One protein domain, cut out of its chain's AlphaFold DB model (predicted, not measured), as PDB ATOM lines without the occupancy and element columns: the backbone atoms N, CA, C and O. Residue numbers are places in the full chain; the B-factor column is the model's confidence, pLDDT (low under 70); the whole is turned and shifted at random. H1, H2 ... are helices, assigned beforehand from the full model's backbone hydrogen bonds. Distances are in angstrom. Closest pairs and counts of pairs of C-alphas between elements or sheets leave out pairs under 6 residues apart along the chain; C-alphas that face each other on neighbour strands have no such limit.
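AT A GLANCE: This is residues 454 to 629 of the 1253 residues of an uncharacterized protein of Dolosigranulum pigrum (UniProt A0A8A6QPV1). Two three-helix bundles stand as the two arms of a wide V and meet each other only through the chain that joins them at the corner. In each arm a long helical hairpin, H4 with H5 in one and H1 with H2 in the other, has a short third helix packed on part of its length: H6 near the corner of the V, H3 near the far end of its arm. The long link of residues 532 to 549 passes from H3 to the corner and on to H4. The printed part has 176 residues with six named helices, H1 to H6 in order along the chain, and no named strand, and its class is all helix. It is extended, with a radius of gyration of the C-alphas of 24.2 A, and its outline, only just flat, spans 73 by 49 by 16 A.

HOW THE PARTS SIT: Begin with the longest helix, H4, residues 550 to 578, and look for its kink of 36 degrees near residue 557. H5, residues 586 to 610, touches H4 and forms a helical hairpin with it; the closest C-alphas, those of Ala 564 and Ala 602, are 4.7 A apart, and the two run opposite ways at a shallow tilt of 5 degrees. H6, residues 617 to 628, touches H4 at its residues 554 to 565 alone, with the closest C-alphas, those of Val 561 and Leu 622, 6.7 A apart; they run the same way at a shallow tilt of 27 degrees. H6 also touches H5, at residues 603 to 610 of H5 alone, and makes a hairpin with it; their closest C-alphas, those of Lys 603 and Leu 626, are 6.1 A apart, at a shallow tilt of 28 degrees. H4, H5 and H6 make an up-and-down bundle, each helix running against the one before it. Now turn to the second up-and-down bundle, of H1, residues 454 to 481, H2, residues 489 to 515, and H3, residues 520 to 531. H1 and H2 touch as a hairpin, opposite ways at a shallow tilt of 16 degrees, with the closest C-alphas, those of Lys 463 and Ala 509, 4.7 A apart. H3 touches residues 457 to 464 alone of H1, where the closest C-alphas, those of Val 464 and Leu 529, are 6.6 A apart. H3 and H2 are a hairpin too; H3 touches residues 506 to 514 alone of H2, and the closest C-alphas, those of Val 513 and Lys 522, are 6.4 A apart. H1, H2 and H3 are each apart from H4, H5 and H6. In H1, H3 and H6 every O i to N i+4 pair is within hydrogen-bond range; in H2 it is 22 of 23, in H4 24 of 25 and in H5 17 of 21.

IN THESE COORDINATES: Find C-alpha 550 at (20.489, 64.170, -45.576); from there H4 runs 39.8 A to C-alpha 578 at (-2.579, 35.189, -31.140). H5 returns over 36.0 A, from Pro 586 to Val 610, and H6, Lys 617 to Glu 628, covers 14.7 A. Find C-alpha 454 at (62.413, 37.456, -30.878), where H1 begins its 39.4 A to Ala 481. H2 spans 39.0 A from Pro 489 to Gln 515, and H3 16.3 A from Lys 520 to Glu 531.

THE WHOLE: The two C-alphas farthest apart, those of Ala 454 and Asp 587, are 73.9 A from each other. The printed part has no cut. The link from H3 to H4 is long, with 18 residues, and that from H2 to H3 is tight. The mean pLDDT of the printed part is 73.0; 65 residues are under 70, among them 484 to 492, 536 to 559 and 612 to 625.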
ATOM      1  N   ALA A 454      62.150  36.081 -30.460       75.38
ATOM      2  CA  ALA A 454      62.413  37.456 -30.878       75.38
ATOM      3  C   ALA A 454      61.879  37.768 -32.292       75.38
ATOM      4  O   ALA A 454      61.591  38.930 -32.590       75.38
ATOM      5  N   THR A 455      61.711  36.756 -33.151       78.88
ATOM      6  CA  THR A 455      61.022  36.873 -34.447       78.88
ATOM      7  C   THR A 455      59.509  36.839 -34.255       78.88
ATOM      8  O   THR A 455      58.857  37.742 -34.765       78.88
ATOM      9  N   GLU A 456      58.949  35.914 -33.465       80.56
ATOM     10  CA  GLU A 456      57.506  35.901 -33.156       80.56
ATOM     11  C   GLU A 456      57.054  37.221 -32.512       80.56
ATOM     12  O   GLU A 456      56.087  37.838 -32.957       80.56
ATOM     13  N   ILE A 457      57.813  37.727 -31.536       80.69
ATOM     14  CA  ILE A 457      57.612  39.038 -30.908       80.69
ATOM     15  C   ILE A 457      57.751  40.161 -31.939       80.69
ATOM     16  O   ILE A 457      56.943  41.085 -31.919       80.69
ATOM     17  N   SER A 458      58.731  40.116 -32.849       77.81
ATOM     18  CA  SER A 458      58.907  41.162 -33.871       77.81
ATOM     19  C   SER A 458      57.791  41.162 -34.917       77.81
ATOM     20  O   SER A 458      57.325  42.233 -35.307       77.81
ATOM     21  N   GLU A 459      57.332  39.991 -35.362       80.06
ATOM     22  CA  GLU A 459      56.210  39.853 -36.291       80.06
ATOM     23  C   GLU A 459      54.897  40.249 -35.619       80.06
ATOM     24  O   GLU A 459      54.140  41.039 -36.178       80.06
ATOM     25  N   ALA A 460      54.659  39.812 -34.384       81.81
ATOM     26  CA  ALA A 460      53.506  40.220 -33.603       81.81
ATOM     27  C   ALA A 460      53.517  41.728 -33.302       81.81
ATOM     28  O   ALA A 460      52.508  42.391 -33.524       81.81
ATOM     29  N   GLN A 461      54.650  42.316 -32.900       83.06
ATOM     30  CA  GLN A 461      54.804  43.772 -32.761       83.06
ATOM     31  C   GLN A 461      54.567  44.495 -34.087       83.06
ATOM     32  O   GLN A 461      53.918  45.540 -34.097       83.06
ATOM     33  N   ALA A 462      55.044  43.950 -35.210       81.00
ATOM     34  CA  ALA A 462      54.764  44.497 -36.531       81.00
ATOM     35  C   ALA A 462      53.267  44.422 -36.862       81.00
ATOM     36  O   ALA A 462      52.722  45.415 -37.322       81.00
ATOM     37  N   LYS A 463      52.568  43.323 -36.555       83.00
ATOM     38  CA  LYS A 463      51.119  43.176 -36.789       83.00
ATOM     39  C   LYS A 463      50.275  44.045 -35.857       83.00
ATOM     40  O   LYS A 463      49.318  44.664 -36.314       83.00
ATOM     41  N   VAL A 464      50.646  44.169 -34.581       85.50
ATOM     42  CA  VAL A 464      50.039  45.126 -33.638       85.50
ATOM     43  C   VAL A 464      50.246  46.553 -34.143       85.50
ATOM     44  O   VAL A 464      49.308  47.346 -34.138       85.50
ATOM     45  N   LYS A 465      51.435  46.878 -34.655       84.12
ATOM     46  CA  LYS A 465      51.734  48.182 -35.252       84.12
ATOM     47  C   LYS A 465      51.002  48.413 -36.576       84.12
ATOM     48  O   LYS A 465      50.540  49.527 -36.790       84.12
ATOM     49  N   ASP A 466      50.841  47.399 -37.422       83.25
ATOM     50  CA  ASP A 466      50.020  47.454 -38.638       83.25
ATOM     51  C   ASP A 466      48.557  47.751 -38.261       83.25
ATOM     52  O   ASP A 466      47.936  48.629 -38.851       83.25
ATOM     53  N   ALA A 467      48.027  47.097 -37.220       83.75
ATOM     54  CA  ALA A 467      46.686  47.348 -36.693       83.75
ATOM     55  C   ALA A 467      46.548  48.746 -36.056       83.75
ATOM     56  O   ALA A 467      45.552  49.431 -36.290       83.75
ATOM     57  N   GLN A 468      47.557  49.228 -35.320       84.25
ATOM     58  CA  GLN A 468      47.612  50.609 -34.813       84.25
ATOM     59  C   GLN A 468      47.681  51.632 -35.953       84.25
ATOM     60  O   GLN A 468      47.028  52.671 -35.881       84.25
ATOM     61  N   GLN A 469      48.444  51.354 -37.014       82.25
ATOM     62  CA  GLN A 469      48.564  52.229 -38.181       82.25
ATOM     63  C   GLN A 469      47.298  52.220 -39.035       82.25
ATOM     64  O   GLN A 469      46.890  53.285 -39.485       82.25
ATOM     65  N   ALA A 470      46.623  51.079 -39.189       82.06
ATOM     66  CA  ALA A 470      45.292  51.010 -39.783       82.06
ATOM     67  C   ALA A 470      44.276  51.806 -38.945       82.06
ATOM     68  O   ALA A 470      43.506  52.590 -39.495       82.06
ATOM     69  N   ALA A 471      44.311  51.681 -37.612       82.25
ATOM     70  CA  ALA A 471      43.378  52.377 -36.724       82.25
ATOM     71  C   ALA A 471      43.640  53.887 -36.675       82.25
ATOM     72  O   ALA A 471      42.700  54.675 -36.562       82.25
ATOM     73  N   GLN A 472      44.902  54.305 -36.809       82.69
ATOM     74  CA  GLN A 472      45.253  55.709 -36.983       82.69
ATOM     75  C   GLN A 472      44.879  56.213 -38.380       82.69
ATOM     76  O   GLN A 472      44.312  57.291 -38.474       82.69
ATOM     77  N   ALA A 473      45.084  55.435 -39.447       79.50
ATOM     78  CA  ALA A 473      44.652  55.799 -40.797       79.50
ATOM     79  C   ALA A 473      43.124  55.951 -40.887       79.50
ATOM     80  O   ALA A 473      42.645  56.888 -41.520       79.50
ATOM     81  N   ALA A 474      42.359  55.103 -40.195       77.88
ATOM     82  CA  ALA A 474      40.920  55.275 -40.025       77.88
ATOM     83  C   ALA A 474      40.588  56.552 -39.222       77.88
ATOM     84  O   ALA A 474      39.699  57.304 -39.604       77.88
ATOM     85  N   LYS A 475      41.316  56.869 -38.141       81.31
ATOM     86  CA  LYS A 475      41.108  58.119 -37.373       81.31
ATOM     87  C   LYS A 475      41.461  59.376 -38.180       81.31
ATOM     88  O   LYS A 475      40.737  60.369 -38.109       81.31
ATOM     89  N   ASP A 476      42.515  59.324 -38.986       79.25
ATOM     90  CA  ASP A 476      42.960  60.417 -39.851       79.25
ATOM     91  C   ASP A 476      41.993  60.612 -41.030       79.25
ATOM     92  O   ASP A 476      41.602  61.741 -41.317       79.25
ATOM     93  N   ALA A 477      41.535  59.527 -41.664       73.75
ATOM     94  CA  ALA A 477      40.520  59.570 -42.718       73.75
ATOM     95  C   ALA A 477      39.160  60.061 -42.193       73.75
ATOM     96  O   ALA A 477      38.516  60.871 -42.856       73.75
ATOM     97  N   LYS A 478      38.761  59.671 -40.974       76.81
ATOM     98  CA  LYS A 478      37.576  60.220 -40.295       76.81
ATOM     99  C   LYS A 478      37.708  61.730 -40.092       76.81
ATOM    100  O   LYS A 478      36.815  62.481 -40.461       76.81
ATOM    101  N   THR A 479      38.855  62.169 -39.574       78.94
ATOM    102  CA  THR A 479      39.158  63.593 -39.352       78.94
ATOM    103  C   THR A 479      39.213  64.387 -40.666       78.94
ATOM    104  O   THR A 479      38.926  65.582 -40.667       78.94
ATOM    105  N   ALA A 480      39.575  63.744 -41.782       70.75
ATOM    106  CA  ALA A 480      39.572  64.350 -43.110       70.75
ATOM    107  C   ALA A 480      38.158  64.477 -43.705       70.75
ATOM    108  O   ALA A 480      37.862  65.518 -44.282       70.75
ATOM    109  N   ALA A 481      37.293  63.471 -43.532       64.88
ATOM    110  CA  ALA A 481      35.893  63.535 -43.958       64.88
ATOM    111  C   ALA A 481      35.098  64.569 -43.134       64.88
ATOM    112  O   ALA A 481      34.384  65.399 -43.679       64.88
ATOM    113  N   GLU A 482      35.297  64.621 -41.814       72.19
ATOM    114  CA  GLU A 482      34.634  65.594 -40.926       72.19
ATOM    115  C   GLU A 482      35.122  67.056 -41.098       72.19
ATOM    116  O   GLU A 482      34.740  67.932 -40.317       72.19
ATOM    117  N   ALA A 483      35.980  67.351 -42.083       71.31
ATOM    118  CA  ALA A 483      36.703  68.621 -42.176       71.31
ATOM    119  C   ALA A 483      35.909  69.798 -42.777       71.31
ATOM    120  O   ALA A 483      36.240  70.948 -42.467       71.31
ATOM    121  N   ASP A 484      34.902  69.555 -43.625       57.38
ATOM    122  CA  ASP A 484      34.066  70.613 -44.224       57.38
ATOM    123  C   ASP A 484      32.597  70.613 -43.749       57.38
ATOM    124  O   ASP A 484      31.929  71.649 -43.828       57.38
ATOM    125  N   GLY A 485      32.144  69.504 -43.156       61.88
ATOM    126  CA  GLY A 485      30.816  69.341 -42.567       61.88
ATOM    127  C   GLY A 485      29.819  68.540 -43.408       61.88
ATOM    128  O   GLY A 485      28.659  68.473 -43.002       61.88
ATOM    129  N   LEU A 486      30.238  67.943 -44.530       59.88
ATOM    130  CA  LEU A 486      29.445  66.986 -45.306       59.88
ATOM    131  C   LEU A 486      30.224  65.673 -45.484       59.88
ATOM    132  O   LEU A 486      31.365  65.685 -45.925       59.88
ATOM    133  N   ILE A 487      29.606  64.538 -45.158       63.38
ATOM    134  CA  ILE A 487      30.183  63.199 -45.361       63.38
ATOM    135  C   ILE A 487      29.523  62.563 -46.587       63.38
ATOM    136  O   ILE A 487      28.296  62.455 -46.608       63.38
ATOM    137  N   THR A 488      30.301  62.115 -47.577       68.31
ATOM    138  CA  THR A 488      29.787  61.451 -48.798       68.31
ATOM    139  C   THR A 488      29.940  59.913 -48.751       68.31
ATOM    140  O   THR A 488      30.693  59.398 -47.912       68.31
ATOM    141  N   PRO A 489      29.262  59.130 -49.627       66.50
ATOM    142  CA  PRO A 489      29.288  57.664 -49.549       66.50
ATOM    143  C   PRO A 489      30.678  57.090 -49.814       66.50
ATOM    144  O   PRO A 489      31.084  56.133 -49.160       66.50
ATOM    145  N   ASP A 490      31.423  57.681 -50.753       68.69
ATOM    146  CA  ASP A 490      32.783  57.251 -51.085       68.69
ATOM    147  C   ASP A 490      33.726  57.434 -49.885       68.69
ATOM    148  O   ASP A 490      34.605  56.603 -49.656       68.69
ATOM    149  N   GLU A 491      33.525  58.475 -49.073       69.81
ATOM    150  CA  GLU A 491      34.341  58.752 -47.887       69.81
ATOM    151  C   GLU A 491      33.998  57.810 -46.731       69.81
ATOM    152  O   GLU A 491      34.904  57.207 -46.149       69.81
ATOM    153  N   ALA A 492      32.710  57.606 -46.441       69.19
ATOM    154  CA  ALA A 492      32.263  56.676 -45.404       69.19
ATOM    155  C   ALA A 492      32.533  55.202 -45.763       69.19
ATOM    156  O   ALA A 492      32.938  54.423 -44.902       69.19
ATOM    157  N   SER A 493      32.390  54.817 -47.035       72.81
ATOM    158  CA  SER A 493      32.689  53.463 -47.528       72.81
ATOM    159  C   SER A 493      34.196  53.184 -47.545       72.81
ATOM    160  O   SER A 493      34.636  52.117 -47.110       72.81
ATOM    161  N   ASN A 494      35.021  54.170 -47.919       75.69
ATOM    162  CA  ASN A 494      36.474  54.103 -47.737       75.69
ATOM    163  C   ASN A 494      36.845  53.972 -46.246       75.69
ATOM    164  O   ASN A 494      37.731  53.190 -45.894       75.69
ATOM    165  N   LEU A 495      36.125  54.655 -45.350       79.12
ATOM    166  CA  LEU A 495      36.314  54.524 -43.905       79.12
ATOM    167  C   LEU A 495      35.882  53.153 -43.359       79.12
ATOM    168  O   LEU A 495      36.567  52.592 -42.507       79.12
ATOM    169  N   GLN A 496      34.795  52.575 -43.874       77.75
ATOM    170  CA  GLN A 496      34.366  51.219 -43.529       77.75
ATOM    171  C   GLN A 496      35.351  50.166 -44.053       77.75
ATOM    172  O   GLN A 496      35.661  49.209 -43.346       77.75
ATOM    173  N   GLY A 497      35.910  50.374 -45.248       77.25
ATOM    174  CA  GLY A 497      37.025  49.588 -45.774       77.25
ATOM    175  C   GLY A 497      38.250  49.646 -44.859       77.25
ATOM    176  O   GLY A 497      38.798  48.603 -44.508       77.25
ATOM    177  N   LEU A 498      38.631  50.842 -44.396       81.31
ATOM    178  CA  LEU A 498      39.716  51.018 -43.427       81.31
ATOM    179  C   LEU A 498      39.412  50.340 -42.081       81.31
ATOM    180  O   LEU A 498      40.279  49.646 -41.564       81.31
ATOM    181  N   ASN A 499      38.195  50.451 -41.540       82.62
ATOM    182  CA  ASN A 499      37.805  49.764 -40.301       82.62
ATOM    183  C   ASN A 499      37.787  48.230 -40.440       82.62
ATOM    184  O   ASN A 499      38.192  47.530 -39.513       82.62
ATOM    185  N   ASN A 500      37.402  47.689 -41.598       80.94
ATOM    186  CA  ASN A 500      37.541  46.256 -41.869       80.94
ATOM    187  C   ASN A 500      39.023  45.843 -41.915       80.94
ATOM    188  O   ASN A 500      39.388  44.827 -41.330       80.94
ATOM    189  N   VAL A 501      39.896  46.660 -42.519       81.94
ATOM    190  CA  VAL A 501      41.356  46.448 -42.491       81.94
ATOM    191  C   VAL A 501      41.921  46.550 -41.066       81.94
ATOM    192  O   VAL A 501      42.843  45.806 -40.741       81.94
ATOM    193  N   VAL A 502      41.360  47.390 -40.185       84.06
ATOM    194  CA  VAL A 502      41.710  47.412 -38.749       84.06
ATOM    195  C   VAL A 502      41.384  46.083 -38.088       84.06
ATOM    196  O   VAL A 502      42.258  45.520 -37.438       84.06
ATOM    197  N   GLU A 503      40.165  45.564 -38.241       84.50
ATOM    198  CA  GLU A 503      39.771  44.313 -37.581       84.50
ATOM    199  C   GLU A 503      40.447  43.077 -38.204       84.50
ATOM    200  O   GLU A 503      40.829  42.162 -37.475       84.50
ATOM    201  N   GLU A 504      40.731  43.059 -39.512       83.94
ATOM    202  CA  GLU A 504      41.575  42.018 -40.122       83.94
ATOM    203  C   GLU A 504      43.030  42.087 -39.629       83.94
ATOM    204  O   GLU A 504      43.594  41.059 -39.241       83.94
ATOM    205  N   ALA A 505      43.633  43.282 -39.558       82.88
ATOM    206  CA  ALA A 505      44.981  43.463 -39.019       82.88
ATOM    207  C   ALA A 505      45.050  43.117 -37.523       82.88
ATOM    208  O   ALA A 505      45.979  42.438 -37.092       82.88
ATOM    209  N   LYS A 506      44.043  43.507 -36.737       86.19
ATOM    210  CA  LYS A 506      43.904  43.183 -35.311       86.19
ATOM    211  C   LYS A 506      43.684  41.690 -35.086       86.19
ATOM    212  O   LYS A 506      44.246  41.131 -34.151       86.19
ATOM    213  N   LYS A 507      42.939  41.002 -35.955       83.75
ATOM    214  CA  LYS A 507      42.798  39.538 -35.931       83.75
ATOM    215  C   LYS A 507      44.109  38.826 -36.279       83.75
ATOM    216  O   LYS A 507      44.471  37.866 -35.600       83.75
ATOM    217  N   ALA A 508      44.843  39.303 -37.284       79.88
ATOM    218  CA  ALA A 508      46.174  38.787 -37.614       79.88
ATOM    219  C   ALA A 508      47.176  39.019 -36.465       79.88
ATOM    220  O   ALA A 508      47.931  38.116 -36.105       79.88
ATOM    221  N   ALA A 509      47.124  40.194 -35.835       83.69
ATOM    222  CA  ALA A 509      47.926  40.541 -34.671       83.69
ATOM    223  C   ALA A 509      47.582  39.687 -33.444       83.69
ATOM    224  O   ALA A 509      48.491  39.110 -32.867       83.69
ATOM    225  N   ASN A 510      46.300  39.509 -33.104       81.81
ATOM    226  CA  ASN A 510      45.857  38.574 -32.061       81.81
ATOM    227  C   ASN A 510      46.363  37.148 -32.325       81.81
ATOM    228  O   ASN A 510      46.797  36.472 -31.399       81.81
ATOM    229  N   THR A 511      46.343  36.698 -33.585       83.31
ATOM    230  CA  THR A 511      46.845  35.365 -33.960       83.31
ATOM    231  C   THR A 511      48.355  35.251 -33.725       83.31
ATOM    232  O   THR A 511      48.796  34.282 -33.123       83.31
ATOM    233  N   SER A 512      49.125  36.272 -34.113       80.62
ATOM    234  CA  SER A 512      50.586  36.303 -33.924       80.62
ATOM    235  C   SER A 512      50.973  36.444 -32.443       80.62
ATOM    236  O   SER A 512      51.846  35.738 -31.954       80.62
ATOM    237  N   VAL A 513      50.287  37.316 -31.694       83.69
ATOM    238  CA  VAL A 513      50.507  37.521 -30.252       83.69
ATOM    239  C   VAL A 513      50.169  36.260 -29.455       83.69
ATOM    240  O   VAL A 513      50.877  35.937 -28.506       83.69
ATOM    241  N   ALA A 514      49.152  35.497 -29.869       81.00
ATOM    242  CA  ALA A 514      48.813  34.227 -29.235       81.00
ATOM    243  C   ALA A 514      49.937  33.174 -29.329       81.00
ATOM    244  O   ALA A 514      50.001  32.328 -28.436       81.00
ATOM    245  N   GLN A 515      50.816  33.242 -30.339       80.38
ATOM    246  CA  GLN A 515      51.923  32.293 -30.538       80.38
ATOM    247  C   GLN A 515      53.138  32.580 -29.639       80.38
ATOM    248  O   GLN A 515      53.689  31.629 -29.093       80.38
ATOM    249  N   ILE A 516      53.451  33.860 -29.372       80.81
ATOM    250  CA  ILE A 516      54.524  34.293 -28.447       80.81
ATOM    251  C   ILE A 516      54.473  33.494 -27.121       80.81
ATOM    252  O   ILE A 516      53.366  33.290 -26.597       80.81
ATOM    253  N   PRO A 517      55.612  33.121 -26.499       76.56
ATOM    254  CA  PRO A 517      55.642  32.597 -25.131       76.56
ATOM    255  C   PRO A 517      54.907  33.462 -24.092       76.56
ATOM    256  O   PRO A 517      54.670  34.661 -24.264       76.56
ATOM    257  N   ALA A 518      54.543  32.851 -22.965       68.94
ATOM    258  CA  ALA A 518      53.877  33.552 -21.873       68.94
ATOM    259  C   ALA A 518      54.857  34.476 -21.129       68.94
ATOM    260  O   ALA A 518      55.751  34.015 -20.428       68.94
ATOM    261  N   GLY A 519      54.662  35.790 -21.236       72.38
ATOM    262  CA  GLY A 519      55.503  36.763 -20.547       72.38
ATOM    263  C   GLY A 519      55.029  38.200 -20.719       72.38
ATOM    264  O   GLY A 519      54.129  38.495 -21.505       72.38
ATOM    265  N   LYS A 520      55.675  39.122 -20.002       73.69
ATOM    266  CA  LYS A 520      55.248  40.525 -19.880       73.69
ATOM    267  C   LYS A 520      55.057  41.247 -21.225       73.69
ATOM    268  O   LYS A 520      54.150  42.060 -21.357       73.69
ATOM    269  N   THR A 521      55.865  40.944 -22.243       78.25
ATOM    270  CA  THR A 521      55.706  41.542 -23.582       78.25
ATOM    271  C   THR A 521      54.473  41.016 -24.320       78.25
ATOM    272  O   THR A 521      53.866  41.775 -25.072       78.25
ATOM    273  N   LYS A 522      54.049  39.769 -24.077       81.75
ATOM    274  CA  LYS A 522      52.766  39.253 -24.569       81.75
ATOM    275  C   LYS A 522      51.606  39.972 -23.884       81.75
ATOM    276  O   LYS A 522      50.763  40.515 -24.582       81.75
ATOM    277  N   GLU A 523      51.632  40.089 -22.555       81.56
ATOM    278  CA  GLU A 523      50.626  40.838 -21.782       81.56
ATOM    279  C   GLU A 523      50.500  42.301 -22.262       81.56
ATOM    280  O   GLU A 523      49.396  42.803 -22.467       81.56
ATOM    281  N   GLU A 524      51.626  42.979 -22.515       83.06
ATOM    282  CA  GLU A 524      51.656  44.352 -23.045       83.06
ATOM    283  C   GLU A 524      51.113  44.456 -24.484       83.06
ATOM    284  O   GLU A 524      50.507  45.471 -24.836       83.06
ATOM    285  N   LEU A 525      51.284  43.423 -25.317       84.25
ATOM    286  CA  LEU A 525      50.749  43.379 -26.684       84.25
ATOM    287  C   LEU A 525      49.265  42.991 -26.724       84.25
ATOM    288  O   LEU A 525      48.517  43.563 -27.516       84.25
ATOM    289  N   GLU A 526      48.818  42.089 -25.850       81.88
ATOM    290  CA  GLU A 526      47.404  41.765 -25.632       81.88
ATOM    291  C   GLU A 526      46.647  42.989 -25.088       81.88
ATOM    292  O   GLU A 526      45.576  43.327 -25.599       81.88
ATOM    293  N   GLN A 527      47.236  43.737 -24.143       81.69
ATOM    294  CA  GLN A 527      46.694  45.024 -23.698       81.69
ATOM    295  C   GLN A 527      46.647  46.038 -24.851       81.69
ATOM    296  O   GLN A 527      45.600  46.644 -25.084       81.69
ATOM    297  N   ALA A 528      47.737  46.202 -25.610       81.06
ATOM    298  CA  ALA A 528      47.763  47.116 -26.751       81.06
ATOM    299  C   ALA A 528      46.713  46.756 -27.819       81.06
ATOM    300  O   ALA A 528      46.125  47.654 -28.415       81.06
ATOM    301  N   LEU A 529      46.427  45.466 -28.038       83.19
ATOM    302  CA  LEU A 529      45.353  44.998 -28.923       83.19
ATOM    303  C   LEU A 529      43.954  45.260 -28.358       83.19
ATOM    304  O   LEU A 529      43.051  45.601 -29.126       83.19
ATOM    305  N   GLY A 530      43.778  45.158 -27.040       80.25
ATOM    306  CA  GLY A 530      42.561  45.587 -26.348       80.25
ATOM    307  C   GLY A 530      42.302  47.094 -26.471       80.25
ATOM    308  O   GLY A 530      41.154  47.510 -26.612       80.25
ATOM    309  N   GLU A 531      43.360  47.909 -26.483       82.06
ATOM    310  CA  GLU A 531      43.289  49.369 -26.648       82.06
ATOM    311  C   GLU A 531      43.104  49.826 -28.114       82.06
ATOM    312  O   GLU A 531      42.659  50.954 -28.356       82.06
ATOM    313  N   ILE A 532      43.376  48.972 -29.113       81.62
ATOM    314  CA  ILE A 532      43.079  49.267 -30.526       81.62
ATOM    315  C   ILE A 532      41.567  49.191 -30.763       81.62
ATOM    316  O   ILE A 532      40.980  48.120 -30.940       81.62
ATOM    317  N   THR A 533      40.943  50.363 -30.833       75.69
ATOM    318  CA  THR A 533      39.558  50.550 -31.271       75.69
ATOM    319  C   THR A 533      39.492  51.151 -32.675       75.69
ATOM    320  O   THR A 533      40.186  52.129 -32.983       75.69
ATOM    321  N   THR A 534      38.611  50.593 -33.510       75.75
ATOM    322  CA  THR A 534      38.100  51.273 -34.707       75.75
ATOM    323  C   THR A 534      37.419  52.580 -34.292       75.75
ATOM    324  O   THR A 534      36.628  52.556 -33.345       75.75
ATOM    325  N   PRO A 535      37.674  53.720 -34.954       72.88
ATOM    326  CA  PRO A 535      36.813  54.885 -34.799       72.88
ATOM    327  C   PRO A 535      35.408  54.589 -35.339       72.88
ATOM    328  O   PRO A 535      35.267  53.919 -36.364       72.88
ATOM    329  N   ASP A 536      34.380  55.131 -34.689       67.44
ATOM    330  CA  ASP A 536      33.016  55.107 -35.220       67.44
ATOM    331  C   ASP A 536      32.984  55.790 -36.593       67.44
ATOM    332  O   ASP A 536      33.553  56.870 -36.767       67.44
ATOM    333  N   ILE A 537      32.329  55.171 -37.574       67.31
ATOM    334  CA  ILE A 537      32.150  55.778 -38.898       67.31
ATOM    335  C   ILE A 537      31.164  56.944 -38.725       67.31
ATOM    336  O   ILE A 537      30.077  56.709 -38.191       67.31
ATOM    337  N   PRO A 538      31.511  58.188 -39.110       63.34
ATOM    338  CA  PRO A 538      30.551  59.278 -39.070       63.34
ATOM    339  C   PRO A 538      29.445  58.970 -40.084       63.34
ATOM    340  O   PRO A 538      29.725  58.507 -41.191       63.34
ATOM    341  N   GLU A 539      28.195  59.181 -39.676       61.75
ATOM    342  CA  GLU A 539      27.019  58.968 -40.524       61.75
ATOM    343  C   GLU A 539      27.173  59.746 -41.839       61.75
ATOM    344  O   GLU A 539      27.703  60.859 -41.841       61.75
ATOM    345  N   VAL A 540      26.745  59.158 -42.958       61.28
ATOM    346  CA  VAL A 540      26.790  59.853 -44.247       61.28
ATOM    347  C   VAL A 540      25.757  60.979 -44.216       61.28
ATOM    348  O   VAL A 540      24.637  60.777 -43.750       61.28
ATOM    349  N   THR A 541      26.143  62.186 -44.635       57.81
ATOM    350  CA  THR A 541      25.282  63.377 -44.512       57.81
ATOM    351  C   THR A 541      25.017  64.098 -45.832       57.81
ATOM    352  O   THR A 541      24.305  65.102 -45.815       57.81
ATOM    353  N   ASP A 542      25.610  63.624 -46.930       66.00
ATOM    354  CA  ASP A 542      25.255  63.930 -48.323       66.00
ATOM    355  C   ASP A 542      25.452  62.661 -49.188       66.00
ATOM    356  O   ASP A 542      26.337  62.579 -50.047       66.00
ATOM    357  N   GLU A 543      24.673  61.606 -48.918       66.12
ATOM    358  CA  GLU A 543      24.833  60.254 -49.486       66.12
ATOM    359  C   GLU A 543      24.402  60.162 -50.973       66.12
ATOM    360  O   GLU A 543      24.442  59.104 -51.595       66.12
ATOM    361  N   ASN A 544      24.037  61.282 -51.606       60.91
ATOM    362  CA  ASN A 544      23.861  61.391 -53.061       60.91
ATOM    363  C   ASN A 544      24.646  62.553 -53.701       60.91
ATOM    364  O   ASN A 544      24.486  62.787 -54.903       60.91
ATOM    365  N   ALA A 545      25.489  63.252 -52.929       59.44
ATOM    366  CA  ALA A 545      26.246  64.435 -53.341       59.44
ATOM    367  C   ALA A 545      25.375  65.542 -53.985       59.44
ATOM    368  O   ALA A 545      25.761  66.146 -54.996       59.44
ATOM    369  N   ASN A 546      24.178  65.796 -53.438       59.31
ATOM    370  CA  ASN A 546      23.250  66.813 -53.942       59.31
ATOM    371  C   ASN A 546      23.464  68.219 -53.344       59.31
ATOM    372  O   ASN A 546      23.021  69.203 -53.948       59.31
ATOM    373  N   GLY A 547      24.180  68.337 -52.219       58.31
ATOM    374  CA  GLY A 547      24.451  69.603 -51.534       58.31
ATOM    375  C   GLY A 547      23.389  70.027 -50.511       58.31
ATOM    376  O   GLY A 547      23.293  71.219 -50.192       58.31
ATOM    377  N   VAL A 548      22.589  69.087 -50.004       57.81
ATOM    378  CA  VAL A 548      21.619  69.260 -48.907       57.81
ATOM    379  C   VAL A 548      21.928  68.225 -47.825       57.81
ATOM    380  O   VAL A 548      22.347  67.121 -48.133       57.81
ATOM    381  N   LEU A 549      21.740  68.586 -46.551       57.41
ATOM    382  CA  LEU A 549      22.056  67.702 -45.428       57.41
ATOM    383  C   LEU A 549      20.984  66.612 -45.254       57.41
ATOM    384  O   LEU A 549      19.870  66.920 -44.804       57.41
ATOM    385  N   ASP A 550      21.353  65.360 -45.527       61.75
ATOM    386  CA  ASP A 550      20.489  64.170 -45.576       61.75
ATOM    387  C   ASP A 550      19.513  64.057 -44.410       61.75
ATOM    388  O   ASP A 550      18.325  63.815 -44.615       61.75
ATOM    389  N   ALA A 551      19.990  64.302 -43.184       59.00
ATOM    390  CA  ALA A 551      19.202  64.245 -41.950       59.00
ATOM    391  C   ALA A 551      17.888  65.058 -42.018       59.00
ATOM    392  O   ALA A 551      16.918  64.746 -41.323       59.00
ATOM    393  N   THR A 552      17.831  66.082 -42.874       60.78
ATOM    394  CA  THR A 552      16.638  66.908 -43.115       60.78
ATOM    395  C   THR A 552      15.593  66.183 -43.967       60.78
ATOM    396  O   THR A 552      14.412  66.196 -43.623       60.78
ATOM    397  N   GLU A 553      16.016  65.528 -45.051       63.81
ATOM    398  CA  GLU A 553      15.146  64.781 -45.976       63.81
ATOM    399  C   GLU A 553      14.742  63.427 -45.361       63.81
ATOM    400  O   GLU A 553      13.574  63.027 -45.397       63.81
ATOM    401  N   ILE A 554      15.689  62.792 -44.664       65.00
ATOM    402  CA  ILE A 554      15.490  61.630 -43.793       65.00
ATOM    403  C   ILE A 554      14.399  61.900 -42.747       65.00
ATOM    404  O   ILE A 554      13.546  61.042 -42.545       65.00
ATOM    405  N   SER A 555      14.368  63.071 -42.097       62.69
ATOM    406  CA  SER A 555      13.428  63.342 -40.993       62.69
ATOM    407  C   SER A 555      11.944  63.299 -41.398       62.69
ATOM    408  O   SER A 555      11.123  62.740 -40.663       62.69
ATOM    409  N   GLU A 556      11.564  63.855 -42.557       65.31
ATOM    410  CA  GLU A 556      10.165  63.782 -43.025       65.31
ATOM    411  C   GLU A 556       9.784  62.361 -43.468       65.31
ATOM    412  O   GLU A 556       8.664  61.901 -43.218       65.31
ATOM    413  N   ALA A 557      10.726  61.634 -44.072       65.88
ATOM    414  CA  ALA A 557      10.516  60.259 -44.495       65.88
ATOM    415  C   ALA A 557      10.457  59.277 -43.310       65.88
ATOM    416  O   ALA A 557       9.545  58.450 -43.263       65.88
ATOM    417  N   GLN A 558      11.332  59.419 -42.308       69.44
ATOM    418  CA  GLN A 558      11.291  58.677 -41.043       69.44
ATOM    419  C   GLN A 558       9.941  58.836 -40.345       69.44
ATOM    420  O   GLN A 558       9.399  57.854 -39.850       69.44
ATOM    421  N   ALA A 559       9.348  60.035 -40.338       69.31
ATOM    422  CA  ALA A 559       8.020  60.235 -39.759       69.31
ATOM    423  C   ALA A 559       6.935  59.411 -40.483       69.31
ATOM    424  O   ALA A 559       6.077  58.816 -39.830       69.31
ATOM    425  N   LYS A 560       6.985  59.320 -41.820       72.44
ATOM    426  CA  LYS A 560       6.030  58.518 -42.604       72.44
ATOM    427  C   LYS A 560       6.294  57.016 -42.521       72.44
ATOM    428  O   LYS A 560       5.341  56.249 -42.400       72.44
ATOM    429  N   VAL A 561       7.556  56.587 -42.536       73.88
ATOM    430  CA  VAL A 561       7.915  55.182 -42.298       73.88
ATOM    431  C   VAL A 561       7.535  54.772 -40.881       73.88
ATOM    432  O   VAL A 561       7.029  53.675 -40.710       73.88
ATOM    433  N   LYS A 562       7.641  55.656 -39.884       73.06
ATOM    434  CA  LYS A 562       7.199  55.389 -38.510       73.06
ATOM    435  C   LYS A 562       5.687  55.191 -38.390       73.06
ATOM    436  O   LYS A 562       5.274  54.288 -37.670       73.06
ATOM    437  N   ASP A 563       4.866  55.956 -39.115       74.06
ATOM    438  CA  ASP A 563       3.418  55.691 -39.198       74.06
ATOM    439  C   ASP A 563       3.148  54.283 -39.774       74.06
ATOM    440  O   ASP A 563       2.315  53.536 -39.259       74.06
ATOM    441  N   ALA A 564       3.883  53.890 -40.821       72.88
ATOM    442  CA  ALA A 564       3.755  52.575 -41.452       72.88
ATOM    443  C   ALA A 564       4.325  51.429 -40.591       72.88
ATOM    444  O   ALA A 564       3.719  50.363 -40.526       72.88
ATOM    445  N   GLN A 565       5.421  51.661 -39.864       72.12
ATOM    446  CA  GLN A 565       5.979  50.754 -38.858       72.12
ATOM    447  C   GLN A 565       5.018  50.593 -37.682       72.12
ATOM    448  O   GLN A 565       4.922  49.500 -37.149       72.12
ATOM    449  N   GLN A 566       4.274  51.629 -37.281       75.06
ATOM    450  CA  GLN A 566       3.258  51.515 -36.229       75.06
ATOM    451  C   GLN A 566       2.021  50.740 -36.695       75.06
ATOM    452  O   GLN A 566       1.488  49.950 -35.919       75.06
ATOM    453  N   ALA A 567       1.599  50.882 -37.956       71.75
ATOM    454  CA  ALA A 567       0.571  50.014 -38.536       71.75
ATOM    455  C   ALA A 567       1.052  48.552 -38.633       71.75
ATOM    456  O   ALA A 567       0.343  47.639 -38.210       71.75
ATOM    457  N   ALA A 568       2.276  48.333 -39.124       70.19
ATOM    458  CA  ALA A 568       2.904  47.014 -39.202       70.19
ATOM    459  C   ALA A 568       3.095  46.387 -37.816       70.19
ATOM    460  O   ALA A 568       2.817  45.207 -37.641       70.19
ATOM    461  N   GLN A 569       3.500  47.176 -36.819       74.94
ATOM    462  CA  GLN A 569       3.636  46.726 -35.440       74.94
ATOM    463  C   GLN A 569       2.272  46.426 -34.824       74.94
ATOM    464  O   GLN A 569       2.169  45.420 -34.152       74.94
ATOM    465  N   ALA A 570       1.202  47.175 -35.112       72.50
ATOM    466  CA  ALA A 570      -0.141  46.816 -34.645       72.50
ATOM    467  C   ALA A 570      -0.636  45.478 -35.236       72.50
ATOM    468  O   ALA A 570      -1.250  44.682 -34.528       72.50
ATOM    469  N   ALA A 571      -0.328  45.189 -36.507       69.56
ATOM    470  CA  ALA A 571      -0.568  43.870 -37.096       69.56
ATOM    471  C   ALA A 571       0.337  42.792 -36.465       69.56
ATOM    472  O   ALA A 571      -0.125  41.708 -36.123       69.56
ATOM    473  N   LYS A 572       1.620  43.095 -36.240       69.25
ATOM    474  CA  LYS A 572       2.594  42.180 -35.630       69.25
ATOM    475  C   LYS A 572       2.314  41.916 -34.148       69.25
ATOM    476  O   LYS A 572       2.555  40.805 -33.699       69.25
ATOM    477  N   ASP A 573       1.757  42.879 -33.422       74.31
ATOM    478  CA  ASP A 573       1.281  42.771 -32.042       74.31
ATOM    479  C   ASP A 573       0.007  41.927 -31.985       74.31
ATOM    480  O   ASP A 573      -0.119  41.101 -31.092       74.31
ATOM    481  N   ALA A 574      -0.908  42.062 -32.954       68.75
ATOM    482  CA  ALA A 574      -2.068  41.175 -33.069       68.75
ATOM    483  C   ALA A 574      -1.660  39.735 -33.420       68.75
ATOM    484  O   ALA A 574      -2.164  38.797 -32.810       68.75
ATOM    485  N   LYS A 575      -0.690  39.554 -34.328       71.81
ATOM    486  CA  LYS A 575      -0.077  38.246 -34.596       71.81
ATOM    487  C   LYS A 575       0.619  37.689 -33.351       71.81
ATOM    488  O   LYS A 575       0.394  36.540 -33.010       71.81
ATOM    489  N   THR A 576       1.389  38.511 -32.637       71.81
ATOM    490  CA  THR A 576       2.073  38.117 -31.393       71.81
ATOM    491  C   THR A 576       1.080  37.803 -30.275       71.81
ATOM    492  O   THR A 576       1.372  36.948 -29.455       71.81
ATOM    493  N   ALA A 577      -0.080  38.468 -30.228       65.75
ATOM    494  CA  ALA A 577      -1.131  38.208 -29.247       65.75
ATOM    495  C   ALA A 577      -1.850  36.876 -29.502       65.75
ATOM    496  O   ALA A 577      -2.113  36.167 -28.539       65.75
ATOM    497  N   ALA A 578      -2.096  36.520 -30.767       64.31
ATOM    498  CA  ALA A 578      -2.579  35.189 -31.140       64.31
ATOM    499  C   ALA A 578      -1.490  34.114 -30.924       64.31
ATOM    500  O   ALA A 578      -1.740  33.039 -30.403       64.31
ATOM    501  N   GLU A 579      -0.225  34.415 -31.230       68.19
ATOM    502  CA  GLU A 579       0.906  33.513 -30.959       68.19
ATOM    503  C   GLU A 579       1.319  33.464 -29.466       68.19
ATOM    504  O   GLU A 579       2.270  32.757 -29.127       68.19
ATOM    505  N   ALA A 580       0.652  34.198 -28.560       68.94
ATOM    506  CA  ALA A 580       1.119  34.404 -27.180       68.94
ATOM    507  C   ALA A 580       0.881  33.211 -26.244       68.94
ATOM    508  O   ALA A 580       1.701  32.961 -25.357       68.94
ATOM    509  N   ASP A 581      -0.236  32.501 -26.406       58.25
ATOM    510  CA  ASP A 581      -0.516  31.227 -25.729       58.25
ATOM    511  C   ASP A 581      -0.199  30.006 -26.617       58.25
ATOM    512  O   ASP A 581      -0.108  28.883 -26.116       58.25
ATOM    513  N   GLY A 582       0.073  30.250 -27.904       61.75
ATOM    514  CA  GLY A 582       0.442  29.261 -28.914       61.75
ATOM    515  C   GLY A 582      -0.715  28.801 -29.804       61.75
ATOM    516  O   GLY A 582      -0.507  27.889 -30.607       61.75
ATOM    517  N   LEU A 583      -1.907  29.397 -29.679       67.50
ATOM    518  CA  LEU A 583      -3.139  28.936 -30.320       67.50
ATOM    519  C   LEU A 583      -3.718  30.009 -31.250       67.50
ATOM    520  O   LEU A 583      -4.128  31.076 -30.815       67.50
ATOM    521  N   ILE A 584      -3.782  29.719 -32.548       71.81
ATOM    522  CA  ILE A 584      -4.347  30.631 -33.546       71.81
ATOM    523  C   ILE A 584      -5.774  30.199 -33.858       71.81
ATOM    524  O   ILE A 584      -5.959  29.187 -34.535       71.81
ATOM    525  N   THR A 585      -6.772  30.981 -33.438       70.38
ATOM    526  CA  THR A 585      -8.175  30.738 -33.814       70.38
ATOM    527  C   THR A 585      -8.554  31.404 -35.153       70.38
ATOM    528  O   THR A 585      -7.918  32.383 -35.574       70.38
ATOM    529  N   PRO A 586      -9.632  30.953 -35.835       70.50
ATOM    530  CA  PRO A 586     -10.103  31.571 -37.081       70.50
ATOM    531  C   PRO A 586     -10.445  33.068 -36.965       70.50
ATOM    532  O   PRO A 586     -10.222  33.836 -37.906       70.50
ATOM    533  N   ASP A 587     -10.963  33.510 -35.812       69.62
ATOM    534  CA  ASP A 587     -11.306  34.919 -35.573       69.62
ATOM    535  C   ASP A 587     -10.044  35.793 -35.445       69.62
ATOM    536  O   ASP A 587     -10.030  36.939 -35.901       69.62
ATOM    537  N   GLU A 588      -8.954  35.274 -34.881       70.81
ATOM    538  CA  GLU A 588      -7.679  35.996 -34.768       70.81
ATOM    539  C   GLU A 588      -6.969  36.098 -36.117       70.81
ATOM    540  O   GLU A 588      -6.545  37.191 -36.505       70.81
ATOM    541  N   ALA A 589      -6.956  35.009 -36.892       69.38
ATOM    542  CA  ALA A 589      -6.501  35.012 -38.279       69.38
ATOM    543  C   ALA A 589      -7.280  36.036 -39.138       69.38
ATOM    544  O   ALA A 589      -6.685  36.819 -39.890       69.38
ATOM    545  N   SER A 590      -8.608  36.107 -38.975       72.75
ATOM    546  CA  SER A 590      -9.460  37.082 -39.670       72.75
ATOM    547  C   SER A 590      -9.216  38.530 -39.216       72.75
ATOM    548  O   SER A 590      -9.219  39.446 -40.046       72.75
ATOM    549  N   ASN A 591      -8.997  38.776 -37.920       74.75
ATOM    550  CA  ASN A 591      -8.673  40.114 -37.408       74.75
ATOM    551  C   ASN A 591      -7.294  40.589 -37.895       74.75
ATOM    552  O   ASN A 591      -7.144  41.749 -38.294       74.75
ATOM    553  N   LEU A 592      -6.310  39.689 -37.944       77.62
ATOM    554  CA  LEU A 592      -4.984  39.963 -38.490       77.62
ATOM    555  C   LEU A 592      -5.040  40.286 -39.990       77.62
ATOM    556  O   LEU A 592      -4.422  41.255 -40.430       77.62
ATOM    557  N   GLN A 593      -5.861  39.571 -40.768       75.69
ATOM    558  CA  GLN A 593      -6.127  39.929 -42.165       75.69
ATOM    559  C   GLN A 593      -6.728  41.342 -42.293       75.69
ATOM    560  O   GLN A 593      -6.372  42.090 -43.207       75.69
ATOM    561  N   GLY A 594      -7.600  41.743 -41.364       72.06
ATOM    562  CA  GLY A 594      -8.125  43.108 -41.277       72.06
ATOM    563  C   GLY A 594      -7.026  44.157 -41.066       72.06
ATOM    564  O   GLY A 594      -6.969  45.142 -41.804       72.06
ATOM    565  N   LEU A 595      -6.122  43.923 -40.110       77.81
ATOM    566  CA  LEU A 595      -4.995  44.815 -39.810       77.81
ATOM    567  C   LEU A 595      -3.978  44.883 -40.956       77.81
ATOM    568  O   LEU A 595      -3.509  45.971 -41.283       77.81
ATOM    569  N   ASN A 596      -3.706  43.766 -41.632       78.31
ATOM    570  CA  ASN A 596      -2.792  43.708 -42.773       78.31
ATOM    571  C   ASN A 596      -3.180  44.684 -43.900       78.31
ATOM    572  O   ASN A 596      -2.321  45.363 -44.461       78.31
ATOM    573  N   ASN A 597      -4.475  44.852 -44.178       75.00
ATOM    574  CA  ASN A 597      -4.935  45.834 -45.168       75.00
ATOM    575  C   ASN A 597      -4.576  47.290 -44.791       75.00
ATOM    576  O   ASN A 597      -4.362  48.116 -45.677       75.00
ATOM    577  N   VAL A 598      -4.465  47.610 -43.495       77.00
ATOM    578  CA  VAL A 598      -4.067  48.943 -43.000       77.00
ATOM    579  C   VAL A 598      -2.558  49.175 -43.169       77.00
ATOM    580  O   VAL A 598      -2.136  50.295 -43.464       77.00
ATOM    581  N   VAL A 599      -1.745  48.119 -43.042       78.62
ATOM    582  CA  VAL A 599      -0.288  48.174 -43.262       78.62
ATOM    583  C   VAL A 599       0.033  48.594 -44.698       78.62
ATOM    584  O   VAL A 599       0.839  49.502 -44.904       78.62
ATOM    585  N   GLU A 600      -0.629  47.994 -45.692       80.81
ATOM    586  CA  GLU A 600      -0.381  48.288 -47.113       80.81
ATOM    587  C   GLU A 600      -0.760  49.730 -47.507       80.81
ATOM    588  O   GLU A 600      -0.037  50.376 -48.274       80.81
ATOM    589  N   GLU A 601      -1.845  50.291 -46.955       77.06
ATOM    590  CA  GLU A 601      -2.188  51.703 -47.192       77.06
ATOM    591  C   GLU A 601      -1.140  52.662 -46.596       77.06
ATOM    592  O   GLU A 601      -0.768  53.647 -47.245       77.06
ATOM    593  N   ALA A 602      -0.604  52.360 -45.407       75.88
ATOM    594  CA  ALA A 602       0.436  53.170 -44.770       75.88
ATOM    595  C   ALA A 602       1.799  53.047 -45.484       75.88
ATOM    596  O   ALA A 602       2.430  54.062 -45.803       75.88
ATOM    597  N   LYS A 603       2.216  51.819 -45.826       79.31
ATOM    598  CA  LYS A 603       3.423  51.502 -46.614       79.31
ATOM    599  C   LYS A 603       3.464  52.290 -47.923       79.31
ATOM    600  O   LYS A 603       4.490  52.870 -48.285       79.31
ATOM    601  N   LYS A 604       2.331  52.382 -48.623       78.94
ATOM    602  CA  LYS A 604       2.201  53.130 -49.881       78.94
ATOM    603  C   LYS A 604       2.418  54.640 -49.723       78.94
ATOM    604  O   LYS A 604       3.017  55.262 -50.601       78.94
ATOM    605  N   ALA A 605       1.955  55.234 -48.621       72.12
ATOM    606  CA  ALA A 605       2.175  56.653 -48.345       72.12
ATOM    607  C   ALA A 605       3.662  56.949 -48.095       72.12
ATOM    608  O   ALA A 605       4.217  57.873 -48.687       72.12
ATOM    609  N   ALA A 606       4.323  56.123 -47.284       74.00
ATOM    610  CA  ALA A 606       5.725  56.302 -46.922       74.00
ATOM    611  C   ALA A 606       6.702  56.083 -48.095       74.00
ATOM    612  O   ALA A 606       7.632  56.873 -48.249       74.00
ATOM    613  N   ASN A 607       6.439  55.122 -48.992       75.62
ATOM    614  CA  ASN A 607       7.224  54.926 -50.228       75.62
ATOM    615  C   ASN A 607       7.320  56.202 -51.088       75.62
ATOM    616  O   ASN A 607       8.304  56.411 -51.791       75.62
ATOM    617  N   THR A 608       6.312  57.079 -51.021       75.25
ATOM    618  CA  THR A 608       6.303  58.345 -51.775       75.25
ATOM    619  C   THR A 608       7.282  59.377 -51.195       75.25
ATOM    620  O   THR A 608       7.790  60.211 -51.942       75.25
ATOM    621  N   SER A 609       7.563  59.318 -49.888       68.94
ATOM    622  CA  SER A 609       8.535  60.189 -49.211       68.94
ATOM    623  C   SER A 609       9.961  59.649 -49.310       68.94
ATOM    624  O   SER A 609      10.869  60.408 -49.633       68.94
ATOM    625  N   VAL A 610      10.168  58.345 -49.087       73.31
ATOM    626  CA  VAL A 610      11.521  57.752 -49.073       73.31
ATOM    627  C   VAL A 610      12.216  57.859 -50.430       73.31
ATOM    628  O   VAL A 610      13.400  58.178 -50.488       73.31
ATOM    629  N   ALA A 611      11.464  57.731 -51.528       73.31
ATOM    630  CA  ALA A 611      11.999  57.845 -52.883       73.31
ATOM    631  C   ALA A 611      12.764  59.159 -53.155       73.31
ATOM    632  O   ALA A 611      13.585  59.187 -54.075       73.31
ATOM    633  N   GLN A 612      12.526  60.224 -52.375       67.06
ATOM    634  CA  GLN A 612      13.188  61.528 -52.521       67.06
ATOM    635  C   GLN A 612      14.522  61.653 -51.768       67.06
ATOM    636  O   GLN A 612      15.304  62.526 -52.126       67.06
ATOM    637  N   ILE A 613      14.817  60.780 -50.798       67.38
ATOM    638  CA  ILE A 613      16.072  60.826 -50.029       67.38
ATOM    639  C   ILE A 613      17.278  60.454 -50.932       67.38
ATOM    640  O   ILE A 613      17.108  59.687 -51.893       67.38
ATOM    641  N   PRO A 614      18.495  60.941 -50.639       61.03
ATOM    642  CA  PRO A 614      19.782  60.331 -50.992       61.03
ATOM    643  C   PRO A 614      19.830  58.802 -51.037       61.03
ATOM    644  O   PRO A 614      19.351  58.142 -50.129       61.03
ATOM    645  N   ALA A 615      20.399  58.217 -52.098       59.38
ATOM    646  CA  ALA A 615      20.513  56.763 -52.239       59.38
ATOM    647  C   ALA A 615      21.685  56.245 -51.398       59.38
ATOM    648  O   ALA A 615      22.836  56.439 -51.769       59.38
ATOM    649  N   GLY A 616      21.366  55.623 -50.270       54.84
ATOM    650  CA  GLY A 616      22.299  55.511 -49.163       54.84
ATOM    651  C   GLY A 616      21.691  54.802 -47.965       54.84
ATOM    652  O   GLY A 616      20.470  54.640 -47.937       54.84
ATOM    653  N   LYS A 617      22.486  54.367 -46.982       52.22
ATOM    654  CA  LYS A 617      22.028  53.389 -45.983       52.22
ATOM    655  C   LYS A 617      20.805  53.842 -45.190       52.22
ATOM    656  O   LYS A 617      20.003  52.981 -44.863       52.22
ATOM    657  N   THR A 618      20.568  55.135 -44.955       60.66
ATOM    658  CA  THR A 618      19.328  55.569 -44.277       60.66
ATOM    659  C   THR A 618      18.118  55.650 -45.220       60.66
ATOM    660  O   THR A 618      16.998  55.399 -44.783       60.66
ATOM    661  N   LYS A 619      18.287  55.913 -46.526       67.88
ATOM    662  CA  LYS A 619      17.193  55.696 -47.496       67.88
ATOM    663  C   LYS A 619      16.943  54.224 -47.702       67.88
ATOM    664  O   LYS A 619      15.792  53.820 -47.669       67.88
ATOM    665  N   GLU A 620      17.994  53.447 -47.920       59.69
ATOM    666  CA  GLU A 620      17.905  52.010 -48.089       59.69
ATOM    667  C   GLU A 620      17.287  51.401 -46.839       59.69
ATOM    668  O   GLU A 620      16.326  50.686 -46.999       59.69
ATOM    669  N   GLU A 621      17.642  51.792 -45.612       63.22
ATOM    670  CA  GLU A 621      16.929  51.385 -44.389       63.22
ATOM    671  C   GLU A 621      15.481  51.871 -44.315       63.22
ATOM    672  O   GLU A 621      14.703  51.273 -43.586       63.22
ATOM    673  N   LEU A 622      15.067  52.903 -45.048       69.38
ATOM    674  CA  LEU A 622      13.676  53.359 -45.092       69.38
ATOM    675  C   LEU A 622      12.881  52.704 -46.242       69.38
ATOM    676  O   LEU A 622      11.693  52.448 -46.080       69.38
ATOM    677  N   GLU A 623      13.514  52.360 -47.364       69.75
ATOM    678  CA  GLU A 623      12.960  51.593 -48.496       69.75
ATOM    679  C   GLU A 623      12.959  50.085 -48.179       69.75
ATOM    680  O   GLU A 623      12.023  49.373 -48.538       69.75
ATOM    681  N   GLN A 624      13.942  49.627 -47.405       63.06
ATOM    682  CA  GLN A 624      14.066  48.320 -46.767       63.06
ATOM    683  C   GLN A 624      13.175  48.247 -45.537       63.06
ATOM    684  O   GLN A 624      12.427  47.288 -45.471       63.06
ATOM    685  N   ALA A 625      13.099  49.242 -44.642       66.00
ATOM    686  CA  ALA A 625      12.044  49.232 -43.621       66.00
ATOM    687  C   ALA A 625      10.662  49.248 -44.270       66.00
ATOM    688  O   ALA A 625       9.748  48.671 -43.706       66.00
ATOM    689  N   LEU A 626      10.474  49.828 -45.462       72.12
ATOM    690  CA  LEU A 626       9.219  49.684 -46.206       72.12
ATOM    691  C   LEU A 626       9.058  48.330 -46.902       72.12
ATOM    692  O   LEU A 626       7.928  47.863 -47.029       72.12
ATOM    693  N   GLY A 627      10.139  47.681 -47.325       67.44
ATOM    694  CA  GLY A 627      10.133  46.295 -47.792       67.44
ATOM    695  C   GLY A 627       9.763  45.317 -46.672       67.44
ATOM    696  O   GLY A 627       8.827  44.535 -46.831       67.44
ATOM    697  N   GLU A 628      10.458  45.439 -45.539       66.06
ATOM    698  CA  GLU A 628      10.359  44.696 -44.276       66.06
ATOM    699  C   GLU A 628       9.136  45.061 -43.428       66.06
ATOM    700  O   GLU A 628       8.700  44.220 -42.636       66.06
ATOM    701  N   ILE A 629       8.523  46.242 -43.632       69.69
ATOM    702  CA  ILE A 629       7.089  46.480 -43.392       69.69
ATOM    703  C   ILE A 629       6.357  45.540 -44.344       69.69
ATOM    704  O   ILE A 629       5.880  45.875 -45.426       69.69
TER     705      ILE A 629